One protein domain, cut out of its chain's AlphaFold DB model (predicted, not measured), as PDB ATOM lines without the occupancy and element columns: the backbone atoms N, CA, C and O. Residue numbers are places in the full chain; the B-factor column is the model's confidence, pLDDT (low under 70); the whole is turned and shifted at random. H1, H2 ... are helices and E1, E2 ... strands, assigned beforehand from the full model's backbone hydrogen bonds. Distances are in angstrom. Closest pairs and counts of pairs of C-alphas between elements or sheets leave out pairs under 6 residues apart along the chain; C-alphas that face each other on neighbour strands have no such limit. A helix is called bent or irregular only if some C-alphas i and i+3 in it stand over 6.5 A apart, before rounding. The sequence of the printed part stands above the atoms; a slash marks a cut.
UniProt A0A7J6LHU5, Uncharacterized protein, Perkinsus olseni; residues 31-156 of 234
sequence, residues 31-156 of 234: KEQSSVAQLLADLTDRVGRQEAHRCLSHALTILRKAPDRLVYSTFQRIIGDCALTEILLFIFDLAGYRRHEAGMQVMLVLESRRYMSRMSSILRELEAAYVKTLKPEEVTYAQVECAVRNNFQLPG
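AT A GLANCE: This is residues 31 to 156 of the 234 residues of an uncharacterized protein of Perkinsus olseni (UniProt A0A7J6LHU5). Four helices, H1, H2, H4 and H5, form a bundle, partly aligned and partly crossed, with a small three-stranded sheet and the short H3 at one end of the long axis. At the opposite end H6 sits loosely beside H2, and residues 137 to 142 stick out. The printed part has 126 residues with six named helices and three named strands, in the order H1 H2 E1 H3 H4 E2 E3 H5 H6; the antiparallel sheet runs E1 E3 E2, and the class is mostly helix. It is compact, with a radius of gyration of the C-alphas of 14.5 A, yet elongated, spanning 48 by 29 by 27 A.

IN THESE COORDINATES: H1, residues 31 to 47, begins with C-alpha 31 at (24.288, 44.372, -3.387) and is 24.3 A long. H2, residues 49 to 65, measures 24.1 A. E1, residues 69 to 71, is followed by H3, residues 72 to 79, and H4, residues 84 to 94, 15.5 A long. E2, residues 97 to 102, and E3, residues 105 to 110, form a hairpin; C-alpha 102 is at (58.244, 40.845, -4.634). H5, residues 113 to 133, measures 29.9 A; it is irregular, with C-alphas 114 and 117 7.2 A apart, and has a kink of 35 degrees near residue 120. H6, residues 141 to 150, is 14.1 A long and ends with C-alpha 150 at (36.239, 19.785, 3.886).

HOW THE PARTS SIT: In the bundle H1 touches H5, closest at the C-alphas of Ala 37 and Glu 125, 6.1 A, at a steep tilt of 42 degrees, the same way. H2 touches H5, closest at the C-alphas of Arg 49 and Thr 133, 5.3 A, at a shallow tilt of 24 degrees, opposite ways. With residues 36 to 43 alone, H1 touches H4, closest at the C-alphas of Leu 43 and Leu 84, 7.2 A. H3 and H4 are on the same face of the sheet; H3 lies over none of its strands, H4 over E2. E1 and E3 have N 70 and O 108 2.8 A apart; E3 and E2 have N 100 and O 107 2.8 A apart, both within hydrogen-bond range. H6 is close to H2 but not clearly touching, the C-alphas of Thr 61 and Asn 150 being closest, 7.3 A. Every O i to N i+4 pair is within hydrogen-bond range in H1, H2, H3, H4 and H6; in H5 15 of 17 are.

THE WHOLE: The C-alphas farthest apart are those of Gly 103 and Glu 137, 48.6 A. The printed part has no cut and no long link. Mean pLDDT of the printed part is 82.9; residues 81 to 83, 136 and 139 to 156 are under 70.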
ATOM      1  N   LYS A  31      24.009  44.091  -1.978       88.75
ATOM      2  CA  LYS A  31      24.288  44.372  -3.387       88.75
ATOM      3  C   LYS A  31      25.583  43.699  -3.833       88.75
ATOM      4  O   LYS A  31      25.627  43.110  -4.916       88.75
ATOM      5  N   GLU A  32      26.622  43.765  -3.013       88.25
ATOM      6  CA  GLU A  32      27.892  43.075  -3.210       88.25
ATOM      7  C   GLU A  32      27.687  41.562  -3.177       88.25
ATOM      8  O   GLU A  32      28.156  40.877  -4.085       88.25
ATOM      9  N   GLN A  33      26.925  41.041  -2.208       87.62
ATOM     10  CA  GLN A  33      26.577  39.616  -2.140       87.62
ATOM     11  C   GLN A  33      25.875  39.156  -3.422       87.62
ATOM     12  O   GLN A  33      26.295  38.179  -4.040       87.62
ATOM     13  N   SER A  34      24.868  39.906  -3.879       87.88
ATOM     14  CA  SER A  34      24.158  39.608  -5.132       87.88
ATOM     15  C   SER A  34      25.088  39.650  -6.349       87.88
ATOM     16  O   SER A  34      24.981  38.813  -7.244       87.88
ATOM     17  N   SER A  35      26.032  40.594  -6.374       89.94
ATOM     18  CA  SER A  35      27.014  40.724  -7.458       89.94
ATOM     19  C   SER A  35      27.988  39.545  -7.481       89.94
ATOM     20  O   SER A  35      28.264  38.997  -8.545       89.94
ATOM     21  N   VAL A  36      28.474  39.109  -6.313       89.50
ATOM     22  CA  VAL A  36      29.333  37.922  -6.179       89.50
ATOM     23  C   VAL A  36      28.575  36.664  -6.599       89.50
ATOM     24  O   VAL A  36      29.097  35.870  -7.379       89.50
ATOM     25  N   ALA A  37      27.330  36.503  -6.148       89.00
ATOM     26  CA  ALA A  37      26.492  35.370  -6.524       89.00
ATOM     27  C   ALA A  37      26.249  35.311  -8.042       89.00
ATOM     28  O   ALA A  37      26.332  34.230  -8.628       89.00
ATOM     29  N   GLN A  38      26.001  36.458  -8.683       91.00
ATOM     30  CA  GLN A  38      25.837  36.537 -10.135       91.00
ATOM     31  C   GLN A  38      27.135  36.185 -10.867       91.00
ATOM     32  O   GLN A  38      27.111  35.353 -11.767       91.00
ATOM     33  N   LEU A  39      28.277  36.737 -10.444       90.06
ATOM     34  CA  LEU A  39      29.582  36.417 -11.035       90.06
ATOM     35  C   LEU A  39      29.902  34.921 -10.949       90.06
ATOM     36  O   LEU A  39      30.449  34.349 -11.888       90.06
ATOM     37  N   LEU A  40      29.552  34.279  -9.834       89.81
ATOM     38  CA  LEU A  40      29.735  32.843  -9.631       89.81
ATOM     39  C   LEU A  40      28.772  31.991 -10.473       89.81
ATOM     40  O   LEU A  40      29.152  30.909 -10.933       89.81
ATOM     41  N   ALA A  41      27.548  32.468 -10.698       88.75
ATOM     42  CA  ALA A  41      26.599  31.830 -11.606       88.75
ATOM     43  C   ALA A  41      27.086  31.921 -13.061       88.75
ATOM     44  O   ALA A  41      27.250  30.889 -13.709       88.75
ATOM     45  N   ASP A  42      27.444  33.124 -13.517       88.31
ATOM     46  CA  ASP A  42      27.983  33.371 -14.860       88.31
ATOM     47  C   ASP A  42      29.259  32.553 -15.105       88.31
ATOM     48  O   ASP A  42      29.479  32.010 -16.189       88.31
ATOM     49  N   LEU A  43      30.106  32.430 -14.079       84.94
ATOM     50  CA  LEU A  43      31.282  31.567 -14.095       84.94
ATOM     51  C   LEU A  43      30.889  30.114 -14.362       84.94
ATOM     52  O   LEU A  43      31.438  29.489 -15.267       84.94
ATOM     53  N   THR A  44      29.933  29.593 -13.591       87.88
ATOM     54  CA  THR A  44      29.474  28.203 -13.700       87.88
ATOM     55  C   THR A  44      28.906  27.904 -15.086       87.88
ATOM     56  O   THR A  44      29.186  26.839 -15.645       87.88
ATOM     57  N   ASP A  45      28.178  28.856 -15.665       87.94
ATOM     58  CA  ASP A  45      27.614  28.739 -17.009       87.94
ATOM     59  C   ASP A  45      28.696  28.785 -18.098       87.94
ATOM     60  O   ASP A  45      28.624  28.035 -19.074       87.94
ATOM     61  N   ARG A  46      29.736  29.614 -17.927       86.56
ATOM     62  CA  ARG A  46      30.817  29.777 -18.914       86.56
ATOM     63  C   ARG A  46      31.771  28.591 -18.991       86.56
ATOM     64  O   ARG A  46      32.165  28.221 -20.094       86.56
ATOM     65  N   VAL A  47      32.199  28.036 -17.855       85.25
ATOM     66  CA  VAL A  47      33.196  26.940 -17.840       85.25
ATOM     67  C   VAL A  47      32.578  25.551 -17.737       85.25
ATOM     68  O   VAL A  47      33.266  24.546 -17.908       85.25
ATOM     69  N   GLY A  48      31.277  25.483 -17.468       87.50
ATOM     70  CA  GLY A  48      30.577  24.240 -17.208       87.50
ATOM     71  C   GLY A  48      30.725  23.770 -15.760       87.50
ATOM     72  O   GLY A  48      31.672  24.085 -15.038       87.50
ATOM     73  N   ARG A  49      29.751  22.967 -15.322       85.75
ATOM     74  CA  ARG A  49      29.577  22.617 -13.904       85.75
ATOM     75  C   ARG A  49      30.748  21.845 -13.305       85.75
ATOM     76  O   ARG A  49      31.082  22.095 -12.157       85.75
ATOM     77  N   GLN A  50      31.350  20.910 -14.043       84.38
ATOM     78  CA  GLN A  50      32.435  20.074 -13.513       84.38
ATOM     79  C   GLN A  50      33.702  20.887 -13.232       84.38
ATOM     80  O   GLN A  50      34.299  20.742 -12.166       84.38
ATOM     81  N   GLU A  51      34.080  21.775 -14.153       85.00
ATOM     82  CA  GLU A  51      35.254  22.624 -13.962       85.00
ATOM     83  C   GLU A  51      34.988  23.685 -12.890       85.00
ATOM     84  O   GLU A  51      35.786  23.852 -11.969       85.00
ATOM     85  N   ALA A  52      33.805  24.314 -12.917       87.31
ATOM     86  CA  ALA A  52      33.377  25.227 -11.859       87.31
ATOM     87  C   ALA A  52      33.414  24.553 -10.479       87.31
ATOM     88  O   ALA A  52      33.967  25.111  -9.534       87.31
ATOM     89  N   HIS A  53      32.908  23.324 -10.366       86.38
ATOM     90  CA  HIS A  53      32.940  22.542  -9.133       86.38
ATOM     91  C   HIS A  53      34.368  22.363  -8.599       86.38
ATOM     92  O   HIS A  53      34.631  22.629  -7.423       86.38
ATOM     93  N   ARG A  54      35.305  21.955  -9.466       85.62
ATOM     94  CA  ARG A  54      36.717  21.770  -9.106       85.62
ATOM     95  C   ARG A  54      37.351  23.075  -8.625       85.62
ATOM     96  O   ARG A  54      37.964  23.106  -7.556       85.62
ATOM     97  N   CYS A  55      37.180  24.160  -9.376       87.31
ATOM     98  CA  CYS A  55      37.799  25.445  -9.058       87.31
ATOM     99  C   CYS A  55      37.209  26.076  -7.792       87.31
ATOM    100  O   CYS A  55      37.963  26.576  -6.955       87.31
ATOM    101  N   LEU A  56      35.889  25.998  -7.602       88.75
ATOM    102  CA  LEU A  56      35.225  26.484  -6.390       88.75
ATOM    103  C   LEU A  56      35.640  25.671  -5.158       88.75
ATOM    104  O   LEU A  56      35.930  26.260  -4.118       88.75
ATOM    105  N   SER A  57      35.769  24.345  -5.279       87.38
ATOM    106  CA  SER A  57      36.286  23.482  -4.203       87.38
ATOM    107  C   SER A  57      37.690  23.904  -3.750       87.38
ATOM    108  O   SER A  57      37.976  24.038  -2.552       87.38
ATOM    109  N   HIS A  58      38.572  24.176  -4.715       87.88
ATOM    110  CA  HIS A  58      39.923  24.647  -4.440       87.88
ATOM    111  C   HIS A  58      39.946  26.051  -3.829       87.88
ATOM    112  O   HIS A  58      40.638  26.262  -2.830       87.88
ATOM    113  N   ALA A  59      39.170  26.992  -4.372       89.06
ATOM    114  CA  ALA A  59      39.057  28.348  -3.840       89.06
ATOM    115  C   ALA A  59      38.571  28.341  -2.383       89.06
ATOM    116  O   ALA A  59      39.183  28.979  -1.527       89.06
ATOM    117  N   LEU A  60      37.544  27.542  -2.077       89.19
ATOM    118  CA  LEU A  60      37.032  27.356  -0.719       89.19
ATOM    119  C   LEU A  60      38.089  26.778   0.224       89.19
ATOM    120  O   LEU A  60      38.263  27.274   1.335       89.19
ATOM    121  N   THR A  61      38.839  25.770  -0.225       87.62
ATOM    122  CA  THR A  61      39.921  25.172   0.574       87.62
ATOM    123  C   THR A  61      41.012  26.192   0.900       87.62
ATOM    124  O   THR A  61      41.543  26.197   2.013       87.62
ATOM    125  N   ILE A  62      41.364  27.053  -0.057       89.00
ATOM    126  CA  ILE A  62      42.364  28.104   0.144       89.00
ATOM    127  C   ILE A  62      41.832  29.163   1.117       89.00
ATOM    128  O   ILE A  62      42.499  29.454   2.109       89.00
ATOM    129  N   LEU A  63      40.638  29.708   0.872       88.31
ATOM    130  CA  LEU A  63      40.076  30.791   1.685       88.31
ATOM    131  C   LEU A  63      39.781  30.350   3.124       88.31
ATOM    132  O   LEU A  63      40.076  31.101   4.048       88.31
ATOM    133  N   ARG A  64      39.313  29.112   3.345       87.31
ATOM    134  CA  ARG A  64      39.095  28.559   4.699       87.31
ATOM    135  C   ARG A  64      40.380  28.404   5.503       87.31
ATOM    136  O   ARG A  64      40.364  28.556   6.719       87.31
ATOM    137  N   LYS A  65      41.499  28.104   4.837       87.00
ATOM    138  CA  LYS A  65      42.815  28.077   5.492       87.00
ATOM    139  C   LYS A  65      43.330  29.477   5.820       87.00
ATOM    140  O   LYS A  65      44.251  29.577   6.623       87.00
ATOM    141  N   ALA A  66      42.764  30.510   5.191       81.44
ATOM    142  CA  ALA A  66      43.136  31.912   5.334       81.44
ATOM    143  C   ALA A  66      44.663  32.134   5.412       81.44
ATOM    144  O   ALA A  66      45.142  32.731   6.379       81.44
ATOM    145  N   PRO A  67      45.461  31.605   4.459       83.25
ATOM    146  CA  PRO A  67      46.904  31.771   4.518       83.25
ATOM    147  C   PRO A  67      47.266  33.256   4.432       83.25
ATOM    148  O   PRO A  67      46.838  33.941   3.513       83.25
ATOM    149  N   ASP A  68      48.131  33.742   5.325       86.62
ATOM    150  CA  ASP A  68      48.577  35.145   5.289       86.62
ATOM    151  C   ASP A  68      49.249  35.500   3.944       86.62
ATOM    152  O   ASP A  68      49.247  36.655   3.512       86.62
ATOM    153  N   ARG A  69      49.847  34.501   3.276       87.81
ATOM    154  CA  ARG A  69      50.525  34.636   1.983       87.81
ATOM    155  C   ARG A  69      50.266  33.429   1.094       87.81
ATOM    156  O   ARG A  69      50.415  32.285   1.523       87.81
ATOM    157  N   LEU A  70      49.979  33.691  -0.174       88.56
ATOM    158  CA  LEU A  70      49.765  32.682  -1.201       88.56
ATOM    159  C   LEU A  70      50.540  33.051  -2.467       88.56
ATOM    160  O   LEU A  70      50.338  34.110  -3.050       88.56
ATOM    161  N   VAL A  71      51.437  32.175  -2.915       88.44
ATOM    162  CA  VAL A  71      52.211  32.408  -4.144       88.44
ATOM    163  C   VAL A  71      51.288  32.320  -5.361       88.44
ATOM    164  O   VAL A  71      50.547  31.345  -5.502       88.44
ATOM    165  N   TYR A  72      51.349  33.308  -6.259       86.06
ATOM    166  CA  TYR A  72      50.446  33.409  -7.409       86.06
ATOM    167  C   TYR A  72      50.569  32.225  -8.375       86.06
ATOM    168  O   TYR A  72      49.562  31.700  -8.831       86.06
ATOM    169  N   SER A  73      51.784  31.726  -8.624       84.50
ATOM    170  CA  SER A  73      51.988  30.530  -9.455       84.50
ATOM    171  C   SER A  73      51.361  29.276  -8.836       84.50
ATOM    172  O   SER A  73      50.802  28.441  -9.543       84.50
ATOM    173  N   THR A  74      51.387  29.159  -7.506       85.06
ATOM    174  CA  THR A  74      50.692  28.087  -6.782       85.06
ATOM    175  C   THR A  74      49.180  28.247  -6.897       85.06
ATOM    176  O   THR A  74      48.498  27.257  -7.147       85.06
ATOM    177  N   PHE A  75      48.663  29.471  -6.768       86.31
ATOM    178  CA  PHE A  75      47.247  29.780  -6.980       86.31
ATOM    179  C   PHE A  75      46.796  29.397  -8.397       86.31
ATOM    180  O   PHE A  75      45.837  28.642  -8.538       86.31
ATOM    181  N   GLN A  76      47.532  29.814  -9.432       85.25
ATOM    182  CA  GLN A  76      47.256  29.453 -10.827       85.25
ATOM    183  C   GLN A  76      47.299  27.940 -11.048       85.25
ATOM    184  O   GLN A  76      46.384  27.377 -11.635       85.25
ATOM    185  N   ARG A  77      48.313  27.252 -10.510       84.69
ATOM    186  CA  ARG A  77      48.422  25.792 -10.630       84.69
ATOM    187  C   ARG A  77      47.260  25.056  -9.958       84.69
ATOM    188  O   ARG A  77      46.851  24.007 -10.442       84.69
ATOM    189  N   ILE A  78      46.770  25.564  -8.828       80.19
ATOM    190  CA  ILE A  78      45.654  24.955  -8.095       80.19
ATOM    191  C   ILE A  78      44.326  25.199  -8.823       80.19
ATOM    192  O   ILE A  78      43.489  24.303  -8.872       80.19
ATOM    193  N   ILE A  79      44.132  26.397  -9.373       78.81
ATOM    194  CA  ILE A  79      42.869  26.797 -10.007       78.81
ATOM    195  C   ILE A  79      42.774  26.360 -11.474       78.81
ATOM    196  O   ILE A  79      41.663  26.220 -11.968       78.81
ATOM    197  N   GLY A  80      43.896  26.087 -12.142       77.31
ATOM    198  CA  GLY A  80      43.930  25.764 -13.570       77.31
ATOM    199  C   GLY A  80      43.966  27.011 -14.462       77.31
ATOM    200  O   GLY A  80      43.953  28.146 -13.974       77.31
ATOM    201  N   ASP A  81      44.049  26.800 -15.781       64.81
ATOM    202  CA  ASP A  81      44.282  27.872 -16.756       64.81
ATOM    203  C   ASP A  81      43.008  28.621 -17.218       64.81
ATOM    204  O   ASP A  81      42.019  28.048 -17.675       64.81
ATOM    205  N   CYS A  82      43.136  29.952 -17.166       57.72
ATOM    206  CA  CYS A  82      42.734  30.976 -18.147       57.72
ATOM    207  C   CYS A  82      41.330  31.607 -18.222       57.72
ATOM    208  O   CYS A  82      41.243  32.674 -18.818       57.72
ATOM    209  N   ALA A  83      40.264  31.118 -17.585       66.81
ATOM    210  CA  ALA A  83      39.004  31.904 -17.513       66.81
ATOM    211  C   ALA A  83      38.565  32.248 -16.084       66.81
ATOM    212  O   ALA A  83      37.905  33.255 -15.838       66.81
ATOM    213  N   LEU A  84      38.958  31.403 -15.137       74.06
ATOM    214  CA  LEU A  84      38.472  31.424 -13.758       74.06
ATOM    215  C   LEU A  84      39.374  32.226 -12.836       74.06
ATOM    216  O   LEU A  84      38.931  32.729 -11.806       74.06
ATOM    217  N   THR A  85      40.637  32.362 -13.227       83.81
ATOM    218  CA  THR A  85      41.671  33.022 -12.447       83.81
ATOM    219  C   THR A  85      41.285  34.467 -12.140       83.81
ATOM    220  O   THR A  85      41.407  34.877 -10.997       83.81
ATOM    221  N   GLU A  86      40.754  35.230 -13.100       85.94
ATOM    222  CA  GLU A  86      40.390  36.636 -12.869       85.94
ATOM    223  C   GLU A  86      39.190  36.801 -11.934       85.94
ATOM    224  O   GLU A  86      39.244  37.614 -11.014       85.94
ATOM    225  N   ILE A  87      38.139  35.995 -12.120       86.56
ATOM    226  CA  ILE A  87      36.943  36.036 -11.267       86.56
ATOM    227  C   ILE A  87      37.308  35.616  -9.841       86.56
ATOM    228  O   ILE A  87      36.927  36.275  -8.876       86.56
ATOM    229  N   LEU A  88      38.106  34.557  -9.691       87.19
ATOM    230  CA  LEU A  88      38.573  34.123  -8.378       87.19
ATOM    231  C   LEU A  88      39.529  35.142  -7.756       87.19
ATOM    232  O   LEU A  88      39.441  35.384  -6.559       87.19
ATOM    233  N   LEU A  89      40.385  35.807  -8.534       89.56
ATOM    234  CA  LEU A  89      41.219  36.895  -8.018       89.56
ATOM    235  C   LEU A  89      40.387  38.081  -7.540       89.56
ATOM    236  O   LEU A  89      40.729  38.663  -6.518       89.56
ATOM    237  N   PHE A  90      39.304  38.415  -8.240       90.12
ATOM    238  CA  PHE A  90      38.362  39.438  -7.792       90.12
ATOM    239  C   PHE A  90      37.709  39.049  -6.459       90.12
ATOM    240  O   PHE A  90      37.663  39.853  -5.533       90.12
ATOM    241  N   ILE A  91      37.283  37.791  -6.313       90.81
ATOM    242  CA  ILE A  91      36.719  37.283  -5.055       90.81
ATOM    243  C   ILE A  91      37.754  37.316  -3.922       90.81
ATOM    244  O   ILE A  91      37.427  37.688  -2.797       90.81
ATOM    245  N   PHE A  92      39.010  36.971  -4.206       91.62
ATOM    246  CA  PHE A  92      40.104  37.064  -3.238       91.62
ATOM    247  C   PHE A  92      40.401  38.521  -2.848       91.62
ATOM    248  O   PHE A  92      40.648  38.784  -1.673       91.62
ATOM    249  N   ASP A  93      40.313  39.467  -3.786       91.19
ATOM    250  CA  ASP A  93      40.470  40.900  -3.507       91.19
ATOM    251  C   ASP A  93      39.362  41.426  -2.588       91.19
ATOM    252  O   ASP A  93      39.646  42.079  -1.583       91.19
ATOM    253  N   LEU A  94      38.106  41.036  -2.839       89.25
ATOM    254  CA  LEU A  94      36.985  41.321  -1.932       89.25
ATOM    255  C   LEU A  94      37.185  40.710  -0.538       89.25
ATOM    256  O   LEU A  94      36.716  41.256   0.462       89.25
ATOM    257  N   ALA A  95      37.895  39.584  -0.470       88.38
ATOM    258  CA  ALA A  95      38.236  38.906   0.772       88.38
ATOM    259  C   ALA A  95      39.440  39.531   1.502       88.38
ATOM    260  O   ALA A  95      39.816  39.064   2.579       88.38
ATOM    261  N   GLY A  96      40.035  40.589   0.943       90.12
ATOM    262  CA  GLY A  96      41.155  41.322   1.531       90.12
ATOM    263  C   GLY A  96      42.537  40.819   1.112       90.12
ATOM    264  O   GLY A  96      43.532  41.225   1.718       90.12
ATOM    265  N   TYR A  97      42.635  39.939   0.111       92.38
ATOM    266  CA  TYR A  97      43.921  39.555  -0.470       92.38
ATOM    267  C   TYR A  97      44.345  40.534  -1.545       92.38
ATOM    268  O   TYR A  97      43.652  40.700  -2.543       92.38
ATOM    269  N   ARG A  98      45.551  41.082  -1.426       92.00
ATOM    270  CA  ARG A  98      46.108  41.961  -2.452       92.00
ATOM    271  C   ARG A  98      47.321  41.376  -3.124       92.00
ATOM    272  O   ARG A  98      48.095  40.623  -2.533       92.00
ATOM    273  N   ARG A  99      47.462  41.720  -4.401       90.88
ATOM    274  CA  ARG A  99      48.619  41.330  -5.200       90.88
ATOM    275  C   ARG A  99      49.813  42.152  -4.737       90.88
ATOM    276  O   ARG A  99      49.808  43.373  -4.836       90.88
ATOM    277  N   HIS A 100      50.822  41.464  -4.232       91.31
ATOM    278  CA  HIS A 100      52.104  42.032  -3.872       91.31
ATOM    279  C   HIS A 100      53.171  41.462  -4.803       91.31
ATOM    280  O   HIS A 100      53.374  40.247  -4.869       91.31
ATOM    281  N   GLU A 101      53.882  42.345  -5.491       90.44
ATOM    282  CA  GLU A 101      55.009  41.984  -6.347       90.44
ATOM    283  C   GLU A 101      56.296  42.068  -5.523       90.44
ATOM    284  O   GLU A 101      56.652  43.118  -4.992       90.44
ATOM    285  N   ALA A 102      56.969  40.933  -5.337       84.50
ATOM    286  CA  ALA A 102      58.244  40.845  -4.634       84.50
ATOM    287  C   ALA A 102      59.301  40.278  -5.592       84.50
ATOM    288  O   ALA A 102      59.509  39.066  -5.688       84.50
ATOM    289  N   GLY A 103      59.956  41.169  -6.340       86.19
ATOM    290  CA  GLY A 103      60.919  40.786  -7.374       86.19
ATOM    291  C   GLY A 103      60.231  40.104  -8.558       86.19
ATOM    292  O   GLY A 103      59.322  40.668  -9.151       86.19
ATOM    293  N   MET A 104      60.655  38.882  -8.899       84.75
ATOM    294  CA  MET A 104      60.055  38.090  -9.987       84.75
ATOM    295  C   MET A 104      58.825  37.272  -9.558       84.75
ATOM    296  O   MET A 104      58.283  36.514 -10.360       84.75
ATOM    297  N   GLN A 105      58.399  37.371  -8.296       85.94
ATOM    298  CA  GLN A 105      57.260  36.615  -7.779       85.94
ATOM    299  C   GLN A 105      56.084  37.535  -7.457       85.94
ATOM    300  O   GLN A 105      56.225  38.521  -6.735       85.94
ATOM    301  N   VAL A 106      54.906  37.155  -7.948       87.81
ATOM    302  CA  VAL A 106      53.625  37.737  -7.538       87.81
ATOM    303  C   VAL A 106      53.059  36.880  -6.405       87.81
ATOM    304  O   VAL A 106      53.049  35.648  -6.485       87.81
ATOM    305  N   MET A 107      52.595  37.516  -5.334       91.44
ATOM    306  CA  MET A 107      51.938  36.861  -4.202       91.44
ATOM    307  C   MET A 107      50.594  37.522  -3.921       91.44
ATOM    308  O   MET A 107      50.428  38.716  -4.130       91.44
ATOM    309  N   LEU A 108      49.645  36.751  -3.414       90.62
ATOM    310  CA  LEU A 108      48.430  37.243  -2.784       90.62
ATOM    311  C   LEU A 108      48.690  37.304  -1.281       90.62
ATOM    312  O   LEU A 108      49.005  36.286  -0.663       90.62
ATOM    313  N   VAL A 109      48.608  38.496  -0.706       91.44
ATOM    314  CA  VAL A 109      48.869  38.749   0.713       91.44
ATOM    315  C   VAL A 109      47.584  39.238   1.354       91.44
ATOM    316  O   VAL A 109      46.971  40.176   0.850       91.44
ATOM    317  N   LEU A 110      47.177  38.608   2.453       89.81
ATOM    318  CA  LEU A 110      46.031  39.071   3.227       89.81
ATOM    319  C   LEU A 110      46.416  40.383   3.925       89.81
ATOM    320  O   LEU A 110      47.243  40.380   4.837       89.81
ATOM    321  N   GLU A 111      45.846  41.508   3.487       85.81
ATOM    322  CA  GLU A 111      46.234  42.845   3.967       85.81
ATOM    323  C   GLU A 111      45.960  43.031   5.456       85.81
ATOM    324  O   GLU A 111      46.708  43.705   6.166       85.81
ATOM    325  N   SER A 112      44.852  42.469   5.936       81.75
ATOM    326  CA  SER A 112      44.428  42.666   7.310       81.75
ATOM    327  C   SER A 112      43.482  41.576   7.779       81.75
ATOM    328  O   SER A 112      42.546  41.190   7.081       81.75
ATOM    329  N   ARG A 113      43.643  41.162   9.038       79.81
ATOM    330  CA  ARG A 113      42.675  40.283   9.713       79.81
ATOM    331  C   ARG A 113      41.311  40.947   9.932       79.81
ATOM    332  O   ARG A 113      40.354  40.261  10.262       79.81
ATOM    333  N   ARG A 114      41.189  42.257   9.692       80.19
ATOM    334  CA  ARG A 114      39.904  42.978   9.708       80.19
ATOM    335  C   ARG A 114      38.914  42.485   8.653       80.19
ATOM    336  O   ARG A 114      37.734  42.774   8.777       80.19
ATOM    337  N   TYR A 115      39.381  41.784   7.619       83.44
ATOM    338  CA  TYR A 115      38.526  41.257   6.556       83.44
ATOM    339  C   TYR A 115      37.896  39.898   6.895       83.44
ATOM    340  O   TYR A 115      37.207  39.337   6.050       83.44
ATOM    341  N   MET A 116      38.082  39.356   8.105       82.75
ATOM    342  CA  MET A 116      37.532  38.043   8.485       82.75
ATOM    343  C   MET A 116      35.993  37.988   8.441       82.75
ATOM    344  O   MET A 116      35.421  36.977   8.022       82.75
ATOM    345  N   SER A 117      35.311  39.079   8.797       84.56
ATOM    346  CA  SER A 117      33.856  39.223   8.642       84.56
ATOM    347  C   SER A 117      33.424  39.115   7.170       84.56
ATOM    348  O   SER A 117      32.570  38.297   6.832       84.56
ATOM    349  N   ARG A 118      34.066  39.873   6.266       88.25
ATOM    350  CA  ARG A 118      33.829  39.809   4.810       88.25
ATOM    351  C   ARG A 118      34.186  38.449   4.225       88.25
ATOM    352  O   ARG A 118      33.423  37.921   3.422       88.25
ATOM    353  N   MET A 119      35.306  37.866   4.650       89.12
ATOM    354  CA  MET A 119      35.744  36.522   4.270       89.12
ATOM    355  C   MET A 119      34.640  35.501   4.537       89.12
ATOM    356  O   MET A 119      34.358  34.669   3.685       89.12
ATOM    357  N   SER A 120      33.974  35.603   5.688       87.44
ATOM    358  CA  SER A 120      32.873  34.710   6.057       87.44
ATOM    359  C   SER A 120      31.671  34.862   5.117       87.44
ATOM    360  O   SER A 120      31.113  33.859   4.671       87.44
ATOM    361  N   SER A 121      31.305  36.095   4.744       89.31
ATOM    362  CA  SER A 121      30.260  36.345   3.738       89.31
ATOM    363  C   SER A 121      30.631  35.762   2.371       89.31
ATOM    364  O   SER A 121      29.809  35.110   1.733       89.31
ATOM    365  N   ILE A 122      31.879  35.946   1.939       90.44
ATOM    366  CA  ILE A 122      32.387  35.432   0.659       90.44
ATOM    367  C   ILE A 122      32.409  33.904   0.644       90.44
ATOM    368  O   ILE A 122      31.995  33.295  -0.341       90.44
ATOM    369  N   LEU A 123      32.862  33.283   1.734       90.56
ATOM    370  CA  LEU A 123      32.849  31.831   1.897       90.56
ATOM    371  C   LEU A 123      31.429  31.283   1.770       90.56
ATOM    372  O   LEU A 123      31.231  30.317   1.042       90.56
ATOM    373  N   ARG A 124      30.435  31.936   2.384       88.75
ATOM    374  CA  ARG A 124      29.027  31.532   2.267       88.75
ATOM    375  C   ARG A 124      28.530  31.569   0.818       88.75
ATOM    376  O   ARG A 124      27.891  30.619   0.373       88.75
ATOM    377  N   GLU A 125      28.837  32.629   0.070       90.75
ATOM    378  CA  GLU A 125      28.423  32.736  -1.340       90.75
ATOM    379  C   GLU A 125      29.149  31.725  -2.240       90.75
ATOM    380  O   GLU A 125      28.535  31.101  -3.109       90.75
ATOM    381  N   LEU A 126      30.442  31.493  -1.999       90.69
ATOM    382  CA  LEU A 126      31.206  30.453  -2.690       90.69
ATOM    383  C   LEU A 126      30.675  29.051  -2.388       90.69
ATOM    384  O   LEU A 126      30.590  28.228  -3.299       90.69
ATOM    385  N   GLU A 127      30.304  28.769  -1.140       89.06
ATOM    386  CA  GLU A 127      29.692  27.500  -0.736       89.06
ATOM    387  C   GLU A 127      28.334  27.309  -1.407       89.06
ATOM    388  O   GLU A 127      28.071  26.241  -1.956       89.06
ATOM    389  N   ALA A 128      27.501  28.351  -1.451       87.12
ATOM    390  CA  ALA A 128      26.225  28.307  -2.155       87.12
ATOM    391  C   ALA A 128      26.413  28.035  -3.658       87.12
ATOM    392  O   ALA A 128      25.697  27.210  -4.232       87.12
ATOM    393  N   ALA A 129      27.390  28.679  -4.302       89.06
ATOM    394  CA  ALA A 129      27.727  28.419  -5.701       89.06
ATOM    395  C   ALA A 129      28.273  26.998  -5.913       89.06
ATOM    396  O   ALA A 129      27.848  26.303  -6.837       89.06
ATOM    397  N   TYR A 130      29.152  26.528  -5.027       87.56
ATOM    398  CA  TYR A 130      29.672  25.163  -5.045       87.56
ATOM    399  C   TYR A 130      28.541  24.137  -4.924       87.56
ATOM    400  O   TYR A 130      28.463  23.207  -5.724       87.56
ATOM    401  N   VAL A 131      27.610  24.335  -3.993       85.06
ATOM    402  CA  VAL A 131      26.441  23.468  -3.829       85.06
ATOM    403  C   VAL A 131      25.571  23.462  -5.086       85.06
ATOM    404  O   VAL A 131      25.152  22.395  -5.520       85.06
ATOM    405  N   LYS A 132      25.351  24.615  -5.731       86.25
ATOM    406  CA  LYS A 132      24.598  24.694  -6.999       86.25
ATOM    407  C   LYS A 132      25.259  23.919  -8.144       86.25
ATOM    408  O   LYS A 132      24.566  23.503  -9.072       86.25
ATOM    409  N   THR A 133      26.576  23.706  -8.095       85.62
ATOM    410  CA  THR A 133      27.273  22.885  -9.102       85.62
ATOM    411  C   THR A 133      27.013  21.386  -8.932       85.62
ATOM    412  O   THR A 133      27.152  20.633  -9.899       85.62
ATOM    413  N   LEU A 134      26.593  20.947  -7.740       80.50
ATOM    414  CA  LEU A 134      26.256  19.555  -7.458       80.50
ATOM    415  C   LEU A 134      24.861  19.230  -8.000       80.50
ATOM    416  O   LEU A 134      23.860  19.816  -7.593       80.50
ATOM    417  N   LYS A 135      24.776  18.247  -8.896       77.06
ATOM    418  CA  LYS A 135      23.497  17.628  -9.257       77.06
ATOM    419  C   LYS A 135      23.236  16.468  -8.299       77.06
ATOM    420  O   LYS A 135      24.046  15.545  -8.309       77.06
ATOM    421  N   PRO A 136      22.125  16.452  -7.544       69.75
ATOM    422  CA  PRO A 136      21.844  15.405  -6.558       69.75
ATOM    423  C   PRO A 136      21.839  13.990  -7.162       69.75
ATOM    424  O   PRO A 136      22.242  13.042  -6.502       69.75
ATOM    425  N   GLU A 137      21.451  13.863  -8.432       72.06
ATOM    426  CA  GLU A 137      21.374  12.589  -9.160       72.06
ATOM    427  C   GLU A 137      22.739  12.058  -9.632       72.06
ATOM    428  O   GLU A 137      22.884  10.866  -9.882       72.06
ATOM    429  N   GLU A 138      23.748  12.928  -9.742       70.12
ATOM    430  CA  GLU A 138      25.079  12.594 -10.271       70.12
ATOM    431  C   GLU A 138      26.173  12.699  -9.191       70.12
ATOM    432  O   GLU A 138      27.359  12.585  -9.508       70.12
ATOM    433  N   VAL A 139      25.811  12.929  -7.918       69.12
ATOM    434  CA  VAL A 139      26.805  13.063  -6.844       69.12
ATOM    435  C   VAL A 139      27.460  11.712  -6.582       69.12
ATOM    436  O   VAL A 139      26.855  10.776  -6.060       69.12
ATOM    437  N   THR A 140      28.741  11.625  -6.910       69.88
ATOM    438  CA  THR A 140      29.560  10.451  -6.611       69.88
ATOM    439  C   THR A 140      29.916  10.398  -5.124       69.88
ATOM    440  O   THR A 140      30.067  11.429  -4.465       69.88
ATOM    441  N   TYR A 141      30.143   9.193  -4.588       67.44
ATOM    442  CA  TYR A 141      30.609   9.027  -3.205       67.44
ATOM    443  C   TYR A 141      31.893   9.826  -2.925       67.44
ATOM    444  O   TYR A 141      32.017  10.438  -1.870       67.44
ATOM    445  N   ALA A 142      32.806   9.904  -3.898       68.94
ATOM    446  CA  ALA A 142      34.034  10.690  -3.789       68.94
ATOM    447  C   ALA A 142      33.764  12.195  -3.596       68.94
ATOM    448  O   ALA A 142      34.465  12.852  -2.827       68.94
ATOM    449  N   GLN A 143      32.734  12.747  -4.249       66.38
ATOM    450  CA  GLN A 143      32.329  14.146  -4.066       66.38
ATOM    451  C   GLN A 143      31.704  14.380  -2.688       66.38
ATOM    452  O   GLN A 143      32.000  15.397  -2.061       66.38
ATOM    453  N   VAL A 144      30.906  13.432  -2.184       67.50
ATOM    454  CA  VAL A 144      30.366  13.496  -0.815       67.50
ATOM    455  C   VAL A 144      31.488  13.395   0.216       67.50
ATOM    456  O   VAL A 144      31.555  14.215   1.123       67.50
ATOM    457  N   GLU A 145      32.407  12.442   0.070       67.06
ATOM    458  CA  GLU A 145      33.542  12.267   0.981       67.06
ATOM    459  C   GLU A 145      34.457  13.499   0.982       67.06
ATOM    460  O   GLU A 145      34.867  13.968   2.045       67.06
ATOM    461  N   CYS A 146      34.737  14.068  -0.195       65.00
ATOM    462  CA  CYS A 146      35.477  15.321  -0.321       65.00
ATOM    463  C   CYS A 146      34.731  16.473   0.365       65.00
ATOM    464  O   CYS A 146      35.343  17.268   1.082       65.00
ATOM    465  N   ALA A 147      33.408  16.547   0.203       66.38
ATOM    466  CA  ALA A 147      32.604  17.576   0.840       66.38
ATOM    467  C   ALA A 147      32.588  17.458   2.367       66.38
ATOM    468  O   ALA A 147      32.803  18.454   3.059       66.38
ATOM    469  N   VAL A 148      32.440  16.241   2.890       69.12
ATOM    470  CA  VAL A 148      32.491  15.951   4.327       69.12
ATOM    471  C   VAL A 148      33.879  16.245   4.895       69.12
ATOM    472  O   VAL A 148      33.978  16.951   5.893       69.12
ATOM    473  N   ARG A 149      34.963  15.788   4.247       68.50
ATOM    474  CA  ARG A 149      36.343  16.082   4.688       68.50
ATOM    475  C   ARG A 149      36.621  17.571   4.797       68.50
ATOM    476  O   ARG A 149      37.387  17.987   5.661       68.50
ATOM    477  N   ASN A 150      36.036  18.352   3.899       61.94
ATOM    478  CA  ASN A 150      36.239  19.785   3.886       61.94
ATOM    479  C   ASN A 150      35.277  20.532   4.813       61.94
ATOM    480  O   ASN A 150      35.518  21.711   5.015       61.94
ATOM    481  N   ASN A 151      34.266  19.895   5.421       67.81
ATOM    482  CA  ASN A 151      33.165  20.533   6.162       67.81
ATOM    483  C   ASN A 151      32.270  21.424   5.278       67.81
ATOM    484  O   ASN A 151      31.981  22.571   5.620       67.81
ATOM    485  N   PHE A 152      31.883  20.963   4.087       64.88
ATOM    486  CA  PHE A 152      30.826  21.620   3.306       64.88
ATOM    487  C   PHE A 152      29.445  21.153   3.780       64.88
ATOM    488  O   PHE A 152      29.216  19.953   3.932       64.88
ATOM    489  N   GLN A 153      28.515  22.095   3.969       60.91
ATOM    490  CA  GLN A 153      27.105  21.773   4.182       60.91
ATOM    491  C   GLN A 153      26.482  21.357   2.845       60.91
ATOM    492  O   GLN A 153      26.410  22.145   1.903       60.91
ATOM    493  N   LEU A 154      26.061  20.097   2.747       58.06
ATOM    494  CA  LEU A 154      25.363  19.574   1.576       58.06
ATOM    495  C   LEU A 154      23.843  19.661   1.794       58.06
ATOM    496  O   LEU A 154      23.357  19.249   2.849       58.06
ATOM    497  N   PRO A 155      23.065  20.158   0.815       53.19
ATOM    498  CA  PRO A 155      21.620  20.288   0.956       53.19
ATOM    499  C   PRO A 155      20.972  18.910   1.141       53.19
ATOM    500  O   PRO A 155      21.228  17.982   0.378       53.19
ATOM    501  N   GLY A 156      20.131  18.779   2.170       50.66
ATOM    502  CA  GLY A 156      19.443  17.528   2.519       50.66
ATOM    503  C   GLY A 156      20.177  16.642   3.531       50.66
ATOM    504  O   GLY A 156      19.573  15.709   4.057       50.66
TER     505      GLY A 156